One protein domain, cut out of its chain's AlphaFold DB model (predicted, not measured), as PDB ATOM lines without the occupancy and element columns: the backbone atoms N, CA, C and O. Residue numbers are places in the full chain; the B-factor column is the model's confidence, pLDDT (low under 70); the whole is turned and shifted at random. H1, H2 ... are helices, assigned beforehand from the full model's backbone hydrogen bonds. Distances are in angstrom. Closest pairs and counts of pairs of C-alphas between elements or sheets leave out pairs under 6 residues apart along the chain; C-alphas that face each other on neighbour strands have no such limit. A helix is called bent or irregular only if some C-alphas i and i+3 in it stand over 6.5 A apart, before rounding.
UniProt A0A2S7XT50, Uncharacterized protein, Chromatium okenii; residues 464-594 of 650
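This is residues 464 to 594 of the 650 residues of an uncharacterized protein of Chromatium okenii (UniProt A0A2S7XT50). Two separate groups of helices are joined by H5, which runs out from the first group like a bridge. In the first group H1 and H2 pack on H3, H1 nearly at a right angle to it and H2 at a steep tilt, with H4 crossing close to H1, and residues 464 to 472 of H1 stick out; in the second, H7 crosses H5, while H6 lies farther out between two loops and touches no helix. The printed part has 131 residues with seven named helices, H1 to H7 in order, and no named strand: the class is all helix. It is loose, with a radius of gyration of the C-alphas of 18.7 A, and spans 45 by 38 by 34 A.

H1, residues 464 to 482, touches H3, residues 502 to 517, with residues 479 to 481 alone; they are about perpendicular at 76 degrees, and their closest C-alphas, of Val 480 and Gln 506, are 5.6 A apart. H2, residues 488 to 495, touches H3 at a steep tilt of 49 degrees, opposite ways, closest at the C-alphas of Phe 491 and Val 508, 6.2 A. H3 is the hub, touching three helices. The third is H4, residues 526 to 535, which only just touches it, with 3 pairs of C-alphas within 8 A, the closest being Ile 513 and Tyr 532 at 6.6 A. H4 also touches H1, closest at the C-alphas of Val 477 and Thr 526, 6.2 A; their lines are only just about perpendicular, at 72 degrees. H5, residues 538 to 548, is close to H4 but not clearly touching, and is apart from H1, H2 and H3. H7, residues 572 to 585, touches H5 about perpendicular at 78 degrees, with the C-alphas of Ala 547 and Arg 580 closest at 4.6 A. H6, residues 558 to 563, is apart from H5 and H7. Every O i to N i+4 pair is within hydrogen-bond range in H1, H2, H3, H5, H6 and H7; in H4 it is 4 of 6.

H1 begins at C-alpha 464 (161.582, 203.093, 190.804) and is 27.6 A long. H2 measures 10.2 A and H3 22.6 A. H4, 15.0 A, is irregular: C-alphas 531 and 534 are 8.0 A apart. H5 is 15.0 A long, from C-alpha 538 (146.758, 205.639, 214.866). H6 measures 8.9 A, and H7, 19.7 A, ends at C-alpha 585 (125.441, 209.720, 209.176).

The two C-alphas farthest apart, of Tyr 464 and Gly 562, are 55.0 A apart. The printed part has no cut, and no link between helices is long. Mean pLDDT of the printed part is 76.3; among the residues under 70 are 533 to 548 and 573 to 594.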
ATOM      1  N   TYR A 464     160.299 203.565 190.264       95.19
ATOM      2  CA  TYR A 464     161.582 203.093 190.804       95.19
ATOM      3  C   TYR A 464     161.781 203.465 192.287       95.19
ATOM      4  O   TYR A 464     162.039 202.589 193.115       95.19
ATOM      5  N   ARG A 465     161.567 204.737 192.647       93.44
ATOM      6  CA  ARG A 465     161.582 205.262 194.024       93.44
ATOM      7  C   ARG A 465     160.589 204.522 194.919       93.44
ATOM      8  O   ARG A 465     160.913 204.214 196.066       93.44
ATOM      9  N   LYS A 466     159.408 204.175 194.388       92.75
ATOM     10  CA  LYS A 466     158.443 203.316 195.082       92.75
ATOM     11  C   LYS A 466     158.997 201.904 195.301       92.75
ATOM     12  O   LYS A 466     158.997 201.467 196.439       92.75
ATOM     13  N   LYS A 467     159.540 201.225 194.282       96.00
ATOM     14  CA  LYS A 467     160.136 199.878 194.443       96.00
ATOM     15  C   LYS A 467     161.244 199.835 195.503       96.00
ATOM     16  O   LYS A 467     161.291 198.894 196.289       96.00
ATOM     17  N   ILE A 468     162.107 200.856 195.556       95.81
ATOM     18  CA  ILE A 468     163.125 200.997 196.614       95.81
ATOM     19  C   ILE A 468     162.473 201.082 197.996       95.81
ATOM     20  O   ILE A 468     162.919 200.418 198.927       95.81
ATOM     21  N   TRP A 469     161.414 201.879 198.129       92.31
ATOM     22  CA  TRP A 469     160.688 202.002 199.387       92.31
ATOM     23  C   TRP A 469     159.967 200.720 199.793       92.31
ATOM     24  O   TRP A 469     160.070 200.324 200.945       92.31
ATOM     25  N   ASP A 470     159.291 200.057 198.857       91.62
ATOM     26  CA  ASP A 470     158.579 198.806 199.109       91.62
ATOM     27  C   ASP A 470     159.562 197.709 199.592       91.62
ATOM     28  O   ASP A 470     159.203 196.893 200.438       91.62
ATOM     29  N   SER A 471     160.828 197.733 199.140       94.06
ATOM     30  CA  SER A 471     161.930 196.904 199.672       94.06
ATOM     31  C   SER A 471     162.363 197.316 201.088       94.06
ATOM     32  O   SER A 471     162.442 196.446 201.951       94.06
ATOM     33  N   ILE A 472     162.572 198.615 201.361       91.31
ATOM     34  CA  ILE A 472     162.895 199.125 202.715       91.31
ATOM     35  C   ILE A 472     161.806 198.721 203.720       91.31
ATOM     36  O   ILE A 472     162.108 198.222 204.802       91.31
ATOM     37  N   GLU A 473     160.539 198.929 203.357       87.88
ATOM     38  CA  GLU A 473     159.382 198.625 204.199       87.88
ATOM     39  C   GLU A 473     159.228 197.104 204.394       87.88
ATOM     40  O   GLU A 473     158.944 196.664 205.503       87.88
ATOM     41  N   SER A 474     159.506 196.283 203.372       89.56
ATOM     42  CA  SER A 474     159.458 194.814 203.490       89.56
ATOM     43  C   SER A 474     160.531 194.243 204.421       89.56
ATOM     44  O   SER A 474     160.219 193.374 205.234       89.56
ATOM     45  N   GLU A 475     161.773 194.730 204.330       90.88
ATOM     46  CA  GLU A 475     162.866 194.347 205.239       90.88
ATOM     47  C   GLU A 475     162.539 194.747 206.678       90.88
ATOM     48  O   GLU A 475     162.550 193.909 207.573       90.88
ATOM     49  N   PHE A 476     162.129 195.998 206.887       88.69
ATOM     50  CA  PHE A 476     161.733 196.495 208.203       88.69
ATOM     51  C   PHE A 476     160.574 195.701 208.824       88.69
ATOM     52  O   PHE A 476     160.576 195.433 210.022       88.69
ATOM     53  N   VAL A 477     159.577 195.302 208.030       88.75
ATOM     54  CA  VAL A 477     158.454 194.493 208.524       88.75
ATOM     55  C   VAL A 477     158.884 193.063 208.855       88.75
ATOM     56  O   VAL A 477     158.309 192.465 209.763       88.75
ATOM     57  N   ALA A 478     159.878 192.511 208.154       90.31
ATOM     58  CA  ALA A 478     160.487 191.239 208.532       90.31
ATOM     59  C   ALA A 478     161.234 191.377 209.869       90.31
ATOM     60  O   ALA A 478     160.900 190.655 210.807       90.31
ATOM     61  N   ASP A 479     162.127 192.367 209.989       90.44
ATOM     62  CA  ASP A 479     162.885 192.659 211.212       90.44
ATOM     63  C   ASP A 479     161.959 192.847 212.426       90.44
ATOM     64  O   ASP A 479     162.144 192.197 213.452       90.44
ATOM     65  N   VAL A 480     160.924 193.694 212.310       89.31
ATOM     66  CA  VAL A 480     159.958 193.998 213.389       89.31
ATOM     67  C   VAL A 480     159.197 192.762 213.874       89.31
ATOM     68  O   VAL A 480     158.801 192.707 215.039       89.31
ATOM     69  N   LYS A 481     158.980 191.769 213.007       89.56
ATOM     70  CA  LYS A 481     158.295 190.520 213.368       89.56
ATOM     71  C   LYS A 481     159.212 189.487 214.024       89.56
ATOM     72  O   LYS A 481     158.694 188.607 214.702       89.56
ATOM     73  N   ASP A 482     160.522 189.588 213.811       90.38
ATOM     74  CA  ASP A 482     161.536 188.687 214.380       90.38
ATOM     75  C   ASP A 482     162.116 189.210 215.713       90.38
ATOM     76  O   ASP A 482     162.878 188.527 216.394       90.38
ATOM     77  N   ARG A 483     161.735 190.430 216.118       91.00
ATOM     78  CA  ARG A 483     162.117 191.024 217.408       91.00
ATOM     79  C   ARG A 483     161.655 190.158 218.593       91.00
ATOM     80  O   ARG A 483     160.603 189.527 218.510       91.00
ATOM     81  N   PRO A 484     162.381 190.147 219.723       88.56
ATOM     82  CA  PRO A 484     161.944 189.477 220.945       88.56
ATOM     83  C   PRO A 484     160.756 190.181 221.623       88.56
ATOM     84  O   PRO A 484     160.540 191.386 221.495       88.56
ATOM     85  N   ALA A 485     160.006 189.430 222.432       87.12
ATOM     86  CA  ALA A 485     158.980 190.001 223.300       87.12
ATOM     87  C   ALA A 485     159.623 190.726 224.495       87.12
ATOM     88  O   ALA A 485     160.247 190.093 225.346       87.12
ATOM     89  N   LEU A 486     159.442 192.048 224.580       88.62
ATOM     90  CA  LEU A 486     159.897 192.839 225.726       88.62
ATOM     91  C   LEU A 486     158.981 192.678 226.947       88.62
ATOM     92  O   LEU A 486     157.754 192.685 226.818       88.62
ATOM     93  N   SER A 487     159.587 192.653 228.137       88.38
ATOM     94  CA  SER A 487     158.883 192.966 229.386       88.38
ATOM     95  C   SER A 487     158.557 194.465 229.456       88.38
ATOM     96  O   SER A 487     159.256 195.270 228.838       88.38
ATOM     97  N   GLU A 488     157.537 194.857 230.225       88.19
ATOM     98  CA  GLU A 488     157.147 196.272 230.366       88.19
ATOM     99  C   GLU A 488     158.312 197.140 230.878       88.19
ATOM    100  O   GLU A 488     158.596 198.179 230.298       88.19
ATOM    101  N   ALA A 489     159.070 196.665 231.874       87.81
ATOM    102  CA  ALA A 489     160.231 197.387 232.403       87.81
ATOM    103  C   ALA A 489     161.341 197.582 231.350       87.81
ATOM    104  O   ALA A 489     161.962 198.640 231.282       87.81
ATOM    105  N   THR A 490     161.576 196.580 230.493       87.75
ATOM    106  CA  THR A 490     162.544 196.692 229.387       87.75
ATOM    107  C   THR A 490     162.039 197.650 228.307       87.75
ATOM    108  O   THR A 490     162.811 198.448 227.784       87.75
ATOM    109  N   PHE A 491     160.739 197.611 228.000       87.75
ATOM    110  CA  PHE A 491     160.100 198.559 227.094       87.75
ATOM    111  C   PHE A 491     160.220 199.998 227.608       87.75
ATOM    112  O   PHE A 491     160.653 200.860 226.851       87.75
ATOM    113  N   GLU A 492     159.918 200.263 228.880       87.00
ATOM    114  CA  GLU A 492     160.050 201.593 229.487       87.00
ATOM    115  C   GLU A 492     161.507 202.084 229.491       87.00
ATOM    116  O   GLU A 492     161.766 203.243 229.162       87.00
ATOM    117  N   GLN A 493     162.473 201.206 229.783       85.69
ATOM    118  CA  GLN A 493     163.900 201.535 229.737       85.69
ATOM    119  C   GLN A 493     164.368 201.913 228.320       85.69
ATOM    120  O   GLN A 493     165.061 202.915 228.153       85.69
ATOM    121  N   ILE A 494     163.986 201.149 227.291       83.56
ATOM    122  CA  ILE A 494     164.398 201.435 225.907       83.56
ATOM    123  C   ILE A 494     163.620 202.636 225.345       83.56
ATOM    124  O   ILE A 494     164.204 203.504 224.705       83.56
ATOM    125  N   ALA A 495     162.317 202.747 225.618       80.88
ATOM    126  CA  ALA A 495     161.480 203.848 225.134       80.88
ATOM    127  C   ALA A 495     161.786 205.203 225.801       80.88
ATOM    128  O   ALA A 495     161.413 206.242 225.255       80.88
ATOM    129  N   SER A 496     162.454 205.208 226.961       76.44
ATOM    130  CA  SER A 496     162.966 206.425 227.609       76.44
ATOM    131  C   SER A 496     164.384 206.814 227.165       76.44
ATOM    132  O   SER A 496     164.814 207.935 227.443       76.44
ATOM    133  N   ASN A 497     165.094 205.952 226.425       73.38
ATOM    134  CA  ASN A 497     166.353 206.314 225.777       73.38
ATOM    135  C   ASN A 497     166.096 207.397 224.711       73.38
ATOM    136  O   ASN A 497     165.226 207.251 223.853       73.38
ATOM    137  N   TYR A 498     166.865 208.488 224.747       62.66
ATOM    138  CA  TYR A 498     166.744 209.593 223.787       62.66
ATOM    139  C   TYR A 498     167.388 209.276 222.424       62.66
ATOM    140  O   TYR A 498     166.960 209.794 221.393       62.66
ATOM    141  N   THR A 499     168.395 208.397 222.402       70.81
ATOM    142  CA  THR A 499     169.072 207.936 221.178       70.81
ATOM    143  C   THR A 499     169.126 206.404 221.134       70.81
ATOM    144  O   THR A 499     170.217 205.831 221.240       70.81
ATOM    145  N   PRO A 500     167.971 205.721 221.003       76.50
ATOM    146  CA  PRO A 500     167.948 204.291 220.726       76.50
ATOM    147  C   PRO A 500     168.612 204.035 219.373       76.50
ATOM    148  O   PRO A 500     168.509 204.853 218.448       76.50
ATOM    149  N   ASP A 501     169.308 202.909 219.248       83.88
ATOM    150  CA  ASP A 501     169.740 202.442 217.933       83.88
ATOM    151  C   ASP A 501     168.552 201.873 217.137       83.88
ATOM    152  O   ASP A 501     167.408 201.836 217.616       83.88
ATOM    153  N   ARG A 502     168.784 201.477 215.883       84.06
ATOM    154  CA  ARG A 502     167.710 200.938 215.038       84.06
ATOM    155  C   ARG A 502     167.035 199.703 215.640       84.06
ATOM    156  O   ARG A 502     165.843 199.504 215.430       84.06
ATOM    157  N   TYR A 503     167.779 198.883 216.379       86.62
ATOM    158  CA  TYR A 503     167.304 197.620 216.924       86.62
ATOM    159  C   TYR A 503     166.455 197.857 218.171       86.62
ATOM    160  O   TYR A 503     165.342 197.335 218.232       86.62
ATOM    161  N   ASP A 504     166.920 198.705 219.088       85.81
ATOM    162  CA  ASP A 504     166.124 199.234 220.204       85.81
ATOM    163  C   ASP A 504     164.801 199.844 219.694       85.81
ATOM    164  O   ASP A 504     163.705 199.562 220.190       85.81
ATOM    165  N   SER A 505     164.890 200.649 218.629       84.00
ATOM    166  CA  SER A 505     163.738 201.311 218.004       84.00
ATOM    167  C   SER A 505     162.740 200.321 217.387       84.00
ATOM    168  O   SER A 505     161.532 200.570 217.411       84.00
ATOM    169  N   GLN A 506     163.219 199.201 216.831       87.94
ATOM    170  CA  GLN A 506     162.381 198.117 216.309       87.94
ATOM    171  C   GLN A 506     161.676 197.339 217.436       87.94
ATOM    172  O   GLN A 506     160.487 197.048 217.292       87.94
ATOM    173  N   ASP A 507     162.346 197.065 218.563       88.56
ATOM    174  CA  ASP A 507     161.737 196.388 219.725       88.56
ATOM    175  C   ASP A 507     160.592 197.208 220.325       88.56
ATOM    176  O   ASP A 507     159.476 196.709 220.513       88.56
ATOM    177  N   VAL A 508     160.836 198.504 220.547       87.00
ATOM    178  CA  VAL A 508     159.813 199.459 220.993       87.00
ATOM    179  C   VAL A 508     158.642 199.492 220.008       87.00
ATOM    180  O   VAL A 508     157.483 199.540 220.431       87.00
ATOM    181  N   HIS A 509     158.897 199.405 218.698       87.50
ATOM    182  CA  HIS A 509     157.840 199.380 217.685       87.50
ATOM    183  C   HIS A 509     156.995 198.097 217.754       87.50
ATOM    184  O   HIS A 509     155.767 198.185 217.802       87.50
ATOM    185  N   ALA A 510     157.629 196.923 217.826       88.75
ATOM    186  CA  ALA A 510     156.955 195.628 217.939       88.75
ATOM    187  C   ALA A 510     156.081 195.548 219.206       88.75
ATOM    188  O   ALA A 510     154.897 195.191 219.131       88.75
ATOM    189  N   HIS A 511     156.619 195.972 220.355       89.06
ATOM    190  CA  HIS A 511     155.877 196.038 221.616       89.06
ATOM    191  C   HIS A 511     154.704 197.034 221.534       89.06
ATOM    192  O   HIS A 511     153.586 196.725 221.946       89.06
ATOM    193  N   THR A 512     154.901 198.209 220.925       85.56
ATOM    194  CA  THR A 512     153.825 199.206 220.754       85.56
ATOM    195  C   THR A 512     152.665 198.656 219.913       85.56
ATOM    196  O   THR A 512     151.507 198.818 220.297       85.56
ATOM    197  N   ILE A 513     152.942 197.982 218.789       84.38
ATOM    198  CA  ILE A 513     151.896 197.438 217.902       84.38
ATOM    199  C   ILE A 513     151.103 196.328 218.605       84.38
ATOM    200  O   ILE A 513     149.872 196.354 218.625       84.38
ATOM    201  N   THR A 514     151.805 195.365 219.206       84.56
ATOM    202  CA  THR A 514     151.200 194.222 219.912       84.56
ATOM    203  C   THR A 514     150.322 194.677 221.080       84.56
ATOM    204  O   THR A 514     149.158 194.274 221.170       84.56
ATOM    205  N   LYS A 515     150.812 195.620 221.897       83.12
ATOM    206  CA  LYS A 515     150.064 196.258 222.994       83.12
ATOM    207  C   LYS A 515     148.853 197.060 222.508       83.12
ATOM    208  O   LYS A 515     147.784 196.982 223.114       83.12
ATOM    209  N   ALA A 516     148.975 197.800 221.404       76.31
ATOM    210  CA  ALA A 516     147.880 198.608 220.866       76.31
ATOM    211  C   ALA A 516     146.745 197.778 220.238       76.31
ATOM    212  O   ALA A 516     145.585 198.200 220.299       76.31
ATOM    213  N   LEU A 517     147.075 196.618 219.657       75.81
ATOM    214  CA  LEU A 517     146.126 195.684 219.038       75.81
ATOM    215  C   LEU A 517     145.618 194.590 219.997       75.81
ATOM    216  O   LEU A 517     144.602 193.958 219.707       75.81
ATOM    217  N   GLY A 518     146.280 194.363 221.137       78.44
ATOM    218  CA  GLY A 518     145.908 193.309 222.090       78.44
ATOM    219  C   GLY A 518     146.171 191.894 221.556       78.44
ATOM    220  O   GLY A 518     145.355 190.987 221.765       78.44
ATOM    221  N   ILE A 519     147.286 191.730 220.839       80.62
ATOM    222  CA  ILE A 519     147.742 190.466 220.240       80.62
ATOM    223  C   ILE A 519     149.123 190.088 220.797       80.62
ATOM    224  O   ILE A 519     149.927 190.986 221.057       80.62
ATOM    225  N   PRO A 520     149.434 188.792 220.982       84.12
ATOM    226  CA  PRO A 520     150.798 188.362 221.263       84.12
ATOM    227  C   PRO A 520     151.698 188.608 220.043       84.12
ATOM    228  O   PRO A 520     151.233 188.666 218.905       84.12
ATOM    229  N   LEU A 521     153.008 188.696 220.272       85.50
ATOM    230  CA  LEU A 521     153.997 188.923 219.215       85.50
ATOM    231  C   LEU A 521     153.993 187.831 218.132       85.50
ATOM    232  O   LEU A 521     154.153 188.133 216.956       85.50
ATOM    233  N   SER A 522     153.697 186.585 218.507       84.69
ATOM    234  CA  SER A 522     153.517 185.461 217.578       84.69
ATOM    235  C   SER A 522     152.331 185.618 216.610       84.69
ATOM    236  O   SER A 522     152.292 184.940 215.587       84.69
ATOM    237  N   GLU A 523     151.376 186.507 216.901       85.75
ATOM    238  CA  GLU A 523     150.250 186.857 216.023       85.75
ATOM    239  C   GLU A 523     150.516 188.147 215.208       85.75
ATOM    240  O   GLU A 523     149.640 188.602 214.467       85.75
ATOM    241  N   LEU A 524     151.709 188.758 215.304       84.69
ATOM    242  CA  LEU A 524     152.035 190.011 214.612       84.69
ATOM    243  C   LEU A 524     152.178 189.800 213.093       84.69
ATOM    244  O   LEU A 524     153.179 189.295 212.581       84.69
ATOM    245  N   THR A 525     151.161 190.213 212.336       84.69
ATOM    246  CA  THR A 525     151.137 190.057 210.874       84.69
ATOM    247  C   THR A 525     151.826 191.211 210.142       84.69
ATOM    248  O   THR A 525     151.852 192.350 210.605       84.69
ATOM    249  N   THR A 526     152.303 190.943 208.922       82.06
ATOM    250  CA  THR A 526     152.816 191.963 207.986       82.06
ATOM    251  C   THR A 526     151.808 193.104 207.778       82.06
ATOM    252  O   THR A 526     152.183 194.272 207.723       82.06
ATOM    253  N   GLN A 527     150.511 192.780 207.722       78.38
ATOM    254  CA  GLN A 527     149.434 193.763 207.607       78.38
ATOM    255  C   GLN A 527     149.300 194.626 208.872       78.38
ATOM    256  O   GLN A 527     149.154 195.839 208.752       78.38
ATOM    257  N   ALA A 528     149.387 194.033 210.068       77.56
ATOM    258  CA  ALA A 528     149.350 194.774 211.329       77.56
ATOM    259  C   ALA A 528     150.506 195.782 211.431       77.56
ATOM    260  O   ALA A 528     150.264 196.944 211.759       77.56
ATOM    261  N   VAL A 529     151.729 195.373 211.060       82.00
ATOM    262  CA  VAL A 529     152.876 196.292 210.987       82.00
ATOM    263  C   VAL A 529     152.606 197.393 209.958       82.00
ATOM    264  O   VAL A 529     152.556 198.553 210.343       82.00
ATOM    265  N   ASN A 530     152.310 197.071 208.692       76.19
ATOM    266  CA  ASN A 530     152.096 198.063 207.619       76.19
ATOM    267  C   ASN A 530     150.992 199.104 207.889       76.19
ATOM    268  O   ASN A 530     151.025 200.200 207.323       76.19
ATOM    269  N   ILE A 531     149.990 198.753 208.697       70.31
ATOM    270  CA  ILE A 531     148.850 199.617 209.033       70.31
ATOM    271  C   ILE A 531     149.148 200.505 210.249       70.31
ATOM    272  O   ILE A 531     148.733 201.666 210.283       70.31
ATOM    273  N   TYR A 532     149.858 199.978 211.247       73.19
ATOM    274  CA  TYR A 532     150.208 200.723 212.457       73.19
ATOM    275  C   TYR A 532     151.446 201.607 212.260       73.19
ATOM    276  O   TYR A 532     151.539 202.720 212.785       73.19
ATOM    277  N   HIS A 533     152.386 201.113 211.462       69.81
ATOM    278  CA  HIS A 533     153.602 201.798 211.080       69.81
ATOM    279  C   HIS A 533     153.300 203.157 210.427       69.81
ATOM    280  O   HIS A 533     152.309 203.350 209.718       69.81
ATOM    281  N   GLU A 534     154.155 204.136 210.722       64.69
ATOM    282  CA  GLU A 534     154.000 205.551 210.339       64.69
ATOM    283  C   GLU A 534     152.732 206.256 210.850       64.69
ATOM    284  O   GLU A 534     152.435 207.362 210.404       64.69
ATOM    285  N   GLY A 535     151.979 205.640 211.765       61.69
ATOM    286  CA  GLY A 535     150.753 206.218 212.309       61.69
ATOM    287  C   GLY A 535     149.574 206.225 211.332       61.69
ATOM    288  O   GLY A 535     148.577 206.893 211.595       61.69
ATOM    289  N   ARG A 536     149.648 205.476 210.217       64.25
ATOM    290  CA  ARG A 536     148.623 205.487 209.150       64.25
ATOM    291  C   ARG A 536     147.210 205.260 209.690       64.25
ATOM    292  O   ARG A 536     146.273 205.908 209.224       64.25
ATOM    293  N   ILE A 537     147.066 204.386 210.691       67.12
ATOM    294  CA  ILE A 537     145.801 204.160 211.396       67.12
ATOM    295  C   ILE A 537     145.711 204.828 212.777       67.12
ATOM    296  O   ILE A 537     144.604 204.937 213.280       67.12
ATOM    297  N   THR A 538     146.791 205.286 213.424       65.62
ATOM    298  CA  THR A 538     146.758 205.639 214.866       65.62
ATOM    299  C   THR A 538     145.729 206.719 215.191       65.62
ATOM    300  O   THR A 538     144.874 206.504 216.045       65.62
ATOM    301  N   SER A 539     145.712 207.826 214.446       64.00
ATOM    302  CA  SER A 539     144.697 208.878 214.612       64.00
ATOM    303  C   SER A 539     143.286 208.429 214.204       64.00
ATOM    304  O   SER A 539     142.303 209.003 214.665       64.00
ATOM    305  N   GLN A 540     143.161 207.402 213.354       66.88
ATOM    306  CA  GLN A 540     141.873 206.790 213.003       66.88
ATOM    307  C   GLN A 540     141.374 205.887 214.141       66.88
ATOM    308  O   GLN A 540     140.203 205.961 214.496       66.88
ATOM    309  N   LEU A 541     142.267 205.115 214.777       66.75
ATOM    310  CA  LEU A 541     141.979 204.334 215.983       66.75
ATOM    311  C   LEU A 541     141.598 205.233 217.152       66.75
ATOM    312  O   LEU A 541     140.670 204.896 217.877       66.75
ATOM    313  N   GLU A 542     142.271 206.370 217.338       69.44
ATOM    314  CA  GLU A 542     141.881 207.351 218.353       69.44
ATOM    315  C   GLU A 542     140.484 207.915 218.069       69.44
ATOM    316  O   GLU A 542     139.629 207.830 218.942       69.44
ATOM    317  N   ARG A 543     140.192 208.387 216.847       67.06
ATOM    318  CA  ARG A 543     138.846 208.878 216.477       67.06
ATOM    319  C   ARG A 543     137.759 207.805 216.598       67.06
ATOM    320  O   ARG A 543     136.655 208.100 217.049       67.06
ATOM    321  N   PHE A 544     138.064 206.558 216.245       67.06
ATOM    322  CA  PHE A 544     137.145 205.433 216.399       67.06
ATOM    323  C   PHE A 544     136.931 205.072 217.875       67.06
ATOM    324  O   PHE A 544     135.791 204.868 218.292       67.06
ATOM    325  N   ARG A 545     137.988 205.068 218.701       68.06
ATOM    326  CA  ARG A 545     137.889 204.935 220.168       68.06
ATOM    327  C   ARG A 545     137.083 206.079 220.777       68.06
ATOM    328  O   ARG A 545     136.261 205.824 221.643       68.06
ATOM    329  N   PHE A 546     137.253 207.309 220.297       69.12
ATOM    330  CA  PHE A 546     136.463 208.455 220.741       69.12
ATOM    331  C   PHE A 546     134.969 208.255 220.424       69.12
ATOM    332  O   PHE A 546     134.133 208.435 221.302       69.12
ATOM    333  N   ALA A 547     134.624 207.805 219.213       64.12
ATOM    334  CA  ALA A 547     133.233 207.545 218.828       64.12
ATOM    335  C   ALA A 547     132.590 206.334 219.546       64.12
ATOM    336  O   ALA A 547     131.396 206.366 219.846       64.12
ATOM    337  N   THR A 548     133.363 205.273 219.819       64.31
ATOM    338  CA  THR A 548     132.875 204.005 220.410       64.31
ATOM    339  C   THR A 548     132.923 203.956 221.936       64.31
ATOM    340  O   THR A 548     132.087 203.297 222.553       64.31
ATOM    341  N   GLU A 549     133.883 204.643 222.555       70.00
ATOM    342  CA  GLU A 549     134.095 204.709 224.002       70.00
ATOM    343  C   GLU A 549     134.129 206.178 224.502       70.00
ATOM    344  O   GLU A 549     135.094 206.571 225.164       70.00
ATOM    345  N   PRO A 550     133.103 207.016 224.222       64.56
ATOM    346  CA  PRO A 550     133.116 208.449 224.551       64.56
ATOM    347  C   PRO A 550     133.302 208.725 226.053       64.56
ATOM    348  O   PRO A 550     133.984 209.675 226.427       64.56
ATOM    349  N   ASP A 551     132.787 207.848 226.919       67.94
ATOM    350  CA  ASP A 551     132.912 207.949 228.383       67.94
ATOM    351  C   ASP A 551     134.353 207.732 228.889       67.94
ATOM    352  O   ASP A 551     134.664 208.000 230.047       67.94
ATOM    353  N   ARG A 552     135.247 207.226 228.030       67.81
ATOM    354  CA  ARG A 552     136.678 207.009 228.310       67.81
ATOM    355  C   ARG A 552     137.570 208.082 227.693       67.81
ATOM    356  O   ARG A 552     138.796 208.005 227.795       67.81
ATOM    357  N   VAL A 553     136.975 209.076 227.038       69.69
ATOM    358  CA  VAL A 553     137.703 210.194 226.451       69.69
ATOM    359  C   VAL A 553     138.103 211.165 227.555       69.69
ATOM    360  O   VAL A 553     137.265 211.849 228.141       69.69
ATOM    361  N   VAL A 554     139.408 211.221 227.823       72.38
ATOM    362  CA  VAL A 554     140.001 212.181 228.756       72.38
ATOM    363  C   VAL A 554     139.969 213.576 228.133       72.38
ATOM    364  O   VAL A 554     140.599 213.817 227.098       72.38
ATOM    365  N   GLU A 555     139.260 214.481 228.794       75.50
ATOM    366  CA  GLU A 555     139.224 215.915 228.501       75.50
ATOM    367  C   GLU A 555     139.976 216.706 229.570       75.50
ATOM    368  O   GLU A 555     140.514 216.124 230.516       75.50
ATOM    369  N   SER A 556     140.010 218.025 229.408       76.75
ATOM    370  CA  SER A 556     140.321 218.940 230.502       76.75
ATOM    371  C   SER A 556     139.292 218.779 231.630       76.75
ATOM    372  O   SER A 556     138.094 218.646 231.387       76.75
ATOM    373  N   THR A 557     139.773 218.740 232.869       77.00
ATOM    374  CA  THR A 557     138.951 218.782 234.086       77.00
ATOM    375  C   THR A 557     138.452 220.204 234.370       77.00
ATOM    376  O   THR A 557     138.903 221.161 233.745       77.00
ATOM    377  N   ALA A 558     137.550 220.372 235.344       73.62
ATOM    378  CA  ALA A 558     137.136 221.703 235.800       73.62
ATOM    379  C   ALA A 558     138.327 222.547 236.304       73.62
ATOM    380  O   ALA A 558     138.385 223.746 236.037       73.62
ATOM    381  N   ASP A 559     139.307 221.908 236.952       74.50
ATOM    382  CA  ASP A 559     140.540 222.565 237.397       74.50
ATOM    383  C   ASP A 559     141.422 222.966 236.200       74.50
ATOM    384  O   ASP A 559     141.932 224.084 236.152       74.50
ATOM    385  N   ASP A 560     141.543 222.104 235.179       77.56
ATOM    386  CA  ASP A 560     142.248 222.443 233.932       77.56
ATOM    387  C   ASP A 560     141.577 223.618 233.196       77.56
ATOM    388  O   ASP A 560     142.272 224.464 232.642       77.56
ATOM    389  N   ILE A 561     140.242 223.700 233.191       75.19
ATOM    390  CA  ILE A 561     139.484 224.804 232.574       75.19
ATOM    391  C   ILE A 561     139.781 226.141 233.274       75.19
ATOM    392  O   ILE A 561     139.848 227.177 232.615       75.19
ATOM    393  N   GLY A 562     140.017 226.136 234.590       73.88
ATOM    394  CA  GLY A 562     140.400 227.335 235.343       73.88
ATOM    395  C   GLY A 562     141.873 227.751 235.209       73.88
ATOM    396  O   GLY A 562     142.215 228.871 235.581       73.88
ATOM    397  N   VAL A 563     142.751 226.870 234.711       80.62
ATOM    398  CA  VAL A 563     144.219 227.049 234.764       80.62
ATOM    399  C   VAL A 563     144.890 227.052 233.384       80.62
ATOM    400  O   VAL A 563     145.934 227.687 233.212       80.62
ATOM    401  N   LEU A 564     144.322 226.355 232.396       83.50
ATOM    402  CA  LEU A 564     144.868 226.249 231.044       83.50
ATOM    403  C   LEU A 564     144.251 227.280 230.099       83.50
ATOM    404  O   LEU A 564     143.029 227.430 230.019       83.50
ATOM    405  N   ASP A 565     145.114 227.912 229.310       83.81
ATOM    406  CA  ASP A 565     144.750 228.677 228.118       83.81
ATOM    407  C   ASP A 565     143.978 227.775 227.132       83.81
ATOM    408  O   ASP A 565     144.248 226.570 227.038       83.81
ATOM    409  N   VAL A 566     142.977 228.314 226.434       76.00
ATOM    410  CA  VAL A 566     141.967 227.494 225.737       76.00
ATOM    411  C   VAL A 566     142.568 226.687 224.578       76.00
ATOM    412  O   VAL A 566     142.212 225.523 224.399       76.00
ATOM    413  N   MET A 567     143.568 227.234 223.875       76.56
ATOM    414  CA  MET A 567     144.369 226.541 222.851       76.56
ATOM    415  C   MET A 567     145.049 225.259 223.351       76.56
ATOM    416  O   MET A 567     145.483 224.431 222.552       76.56
ATOM    417  N   LEU A 568     145.180 225.096 224.670       82.12
ATOM    418  CA  LEU A 568     145.836 223.960 225.316       82.12
ATOM    419  C   LEU A 568     144.840 222.979 225.957       82.12
ATOM    420  O   LEU A 568     145.252 221.915 226.440       82.12
ATOM    421  N   ARG A 569     143.539 223.306 225.964       78.88
ATOM    422  CA  ARG A 569     142.479 222.453 226.520       78.88
ATOM    423  C   ARG A 569     142.176 221.274 225.603       78.88
ATOM    424  O   ARG A 569     142.235 221.345 224.375       78.88
ATOM    425  N   ARG A 570     141.827 220.138 226.205       70.88
ATOM    426  CA  ARG A 570     141.514 218.906 225.471       70.88
ATOM    427  C   ARG A 570     140.017 218.803 225.208       70.88
ATOM    428  O   ARG A 570     139.343 218.027 225.877       70.88
ATOM    429  N   ASN A 571     139.548 219.475 224.156       68.00
ATOM    430  CA  ASN A 571     138.186 219.374 223.596       68.00
ATOM    431  C   ASN A 571     137.887 217.995 222.943       68.00
ATOM    432  O   ASN A 571     137.329 217.885 221.847       68.00
ATOM    433  N   ARG A 572     138.315 216.893 223.573       70.00
ATOM    434  CA  ARG A 572     138.317 215.558 222.959       70.00
ATOM    435  C   ARG A 572     136.931 214.907 222.910       70.00
ATOM    436  O   ARG A 572     136.716 214.147 221.969       70.00
ATOM    437  N   LYS A 573     135.978 215.191 223.813       66.50
ATOM    438  CA  LYS A 573     134.583 214.720 223.654       66.50
ATOM    439  C   LYS A 573     133.826 215.537 222.618       66.50
ATOM    440  O   LYS A 573     133.007 214.946 221.931       66.50
ATOM    441  N   ALA A 574     134.133 216.820 222.414       65.06
ATOM    442  CA  ALA A 574     133.591 217.559 221.268       65.06
ATOM    443  C   ALA A 574     134.023 216.896 219.942       65.06
ATOM    444  O   ALA A 574     133.189 216.588 219.090       65.06
ATOM    445  N   VAL A 575     135.309 216.535 219.818       64.62
ATOM    446  CA  VAL A 575     135.808 215.713 218.697       64.62
ATOM    447  C   VAL A 575     135.142 214.327 218.667       64.62
ATOM    448  O   VAL A 575     134.772 213.859 217.595       64.62
ATOM    449  N   ALA A 576     134.935 213.674 219.815       64.25
ATOM    450  CA  ALA A 576     134.263 212.374 219.908       64.25
ATOM    451  C   ALA A 576     132.809 212.409 219.421       64.25
ATOM    452  O   ALA A 576     132.390 211.525 218.678       64.25
ATOM    453  N   GLN A 577     132.055 213.432 219.823       64.94
ATOM    454  CA  GLN A 577     130.673 213.678 219.423       64.94
ATOM    455  C   GLN A 577     130.603 213.969 217.925       64.94
ATOM    456  O   GLN A 577     129.833 213.315 217.228       64.94
ATOM    457  N   ALA A 578     131.465 214.850 217.408       63.12
ATOM    458  CA  ALA A 578     131.565 215.117 215.974       63.12
ATOM    459  C   ALA A 578     131.908 213.846 215.172       63.12
ATOM    460  O   ALA A 578     131.280 213.571 214.151       63.12
ATOM    461  N   CYS A 579     132.849 213.022 215.651       58.88
ATOM    462  CA  CYS A 579     133.148 211.723 215.046       58.88
ATOM    463  C   CYS A 579     131.958 210.755 215.124       58.88
ATOM    464  O   CYS A 579     131.674 210.080 214.140       58.88
ATOM    465  N   ARG A 580     131.248 210.685 216.256       62.19
ATOM    466  CA  ARG A 580     130.079 209.811 216.429       62.19
ATOM    467  C   ARG A 580     128.934 210.207 215.500       62.19
ATOM    468  O   ARG A 580     128.420 209.326 214.824       62.19
ATOM    469  N   VAL A 581     128.600 211.497 215.411       61.38
ATOM    470  CA  VAL A 581     127.611 212.024 214.454       61.38
ATOM    471  C   VAL A 581     128.037 211.684 213.027       61.38
ATOM    472  O   VAL A 581     127.271 211.067 212.299       61.38
ATOM    473  N   PHE A 582     129.289 211.966 212.650       57.53
ATOM    474  CA  PHE A 582     129.819 211.617 211.329       57.53
ATOM    475  C   PHE A 582     129.689 210.118 211.004       57.53
ATOM    476  O   PHE A 582     129.300 209.759 209.898       57.53
ATOM    477  N   TYR A 583     129.980 209.226 211.954       57.50
ATOM    478  CA  TYR A 583     129.811 207.787 211.747       57.50
ATOM    479  C   TYR A 583     128.332 207.349 211.724       57.50
ATOM    480  O   TYR A 583     127.997 206.447 210.957       57.50
ATOM    481  N   GLN A 584     127.445 207.990 212.492       60.75
ATOM    482  CA  GLN A 584     125.998 207.735 212.452       60.75
ATOM    483  C   GLN A 584     125.381 208.155 211.108       60.75
ATOM    484  O   GLN A 584     124.610 207.385 210.540       60.75
ATOM    485  N   GLU A 585     125.795 209.292 210.543       57.38
ATOM    486  CA  GLU A 585     125.441 209.720 209.176       57.38
ATOM    487  C   GLU A 585     125.957 208.740 208.100       57.38
ATOM    488  O   GLU A 585     125.350 208.581 207.043       57.38
ATOM    489  N   LEU A 586     127.051 208.019 208.377       50.94
ATOM    490  CA  LEU A 586     127.542 206.906 207.548       50.94
ATOM    491  C   LEU A 586     126.822 205.566 207.814       50.94
ATOM    492  O   LEU A 586     127.243 204.532 207.293       50.94
ATOM    493  N   GLY A 587     125.756 205.554 208.620       54.03
ATOM    494  CA  GLY A 587     124.966 204.363 208.946       54.03
ATOM    495  C   GLY A 587     125.587 203.432 209.996       54.03
ATOM    496  O   GLY A 587     125.080 202.329 210.205       54.03
ATOM    497  N   LEU A 588     126.670 203.839 210.668       55.34
ATOM    498  CA  LEU A 588     127.261 203.087 211.777       55.34
ATOM    499  C   LEU A 588     126.630 203.530 213.097       55.34
ATOM    500  O   LEU A 588     127.001 204.555 213.671       55.34
ATOM    501  N   ASP A 589     125.683 202.737 213.593       59.06
ATOM    502  CA  ASP A 589     125.014 203.016 214.858       59.06
ATOM    503  C   ASP A 589     125.676 202.307 216.055       59.06
ATOM    504  O   ASP A 589     125.858 201.086 216.087       59.06
ATOM    505  N   PHE A 590     126.025 203.094 217.074       57.91
ATOM    506  CA  PHE A 590     126.782 202.658 218.247       57.91
ATOM    507  C   PHE A 590     125.898 202.248 219.435       57.91
ATOM    508  O   PHE A 590     126.430 201.700 220.404       57.91
ATOM    509  N   PHE A 591     124.570 202.452 219.384       51.84
ATOM    510  CA  PHE A 591     123.669 202.160 220.516       51.84
ATOM    511  C   PHE A 591     123.754 200.704 221.028       51.84
ATOM    512  O   PHE A 591     123.538 200.461 222.213       51.84
ATOM    513  N   ASN A 592     124.132 199.736 220.182       45.84
ATOM    514  CA  ASN A 592     124.175 198.312 220.545       45.84
ATOM    515  C   ASN A 592     125.542 197.765 221.002       45.84
ATOM    516  O   ASN A 592     125.611 196.618 221.459       45.84
ATOM    517  N   LEU A 593     126.638 198.530 220.933       43.22
ATOM    518  CA  LEU A 593     127.986 197.989 221.185       43.22
ATOM    519  C   LEU A 593     128.209 197.501 222.626       43.22
ATOM    520  O   LEU A 593     128.924 196.513 222.819       43.22
ATOM    521  N   GLN A 594     127.538 198.082 223.628       39.97
ATOM    522  CA  GLN A 594     127.654 197.624 225.021       39.97
ATOM    523  C   GLN A 594     127.182 196.168 225.232       39.97
ATOM    524  O   GLN A 594     127.716 195.477 226.103       39.97
TER     525      GLN A 594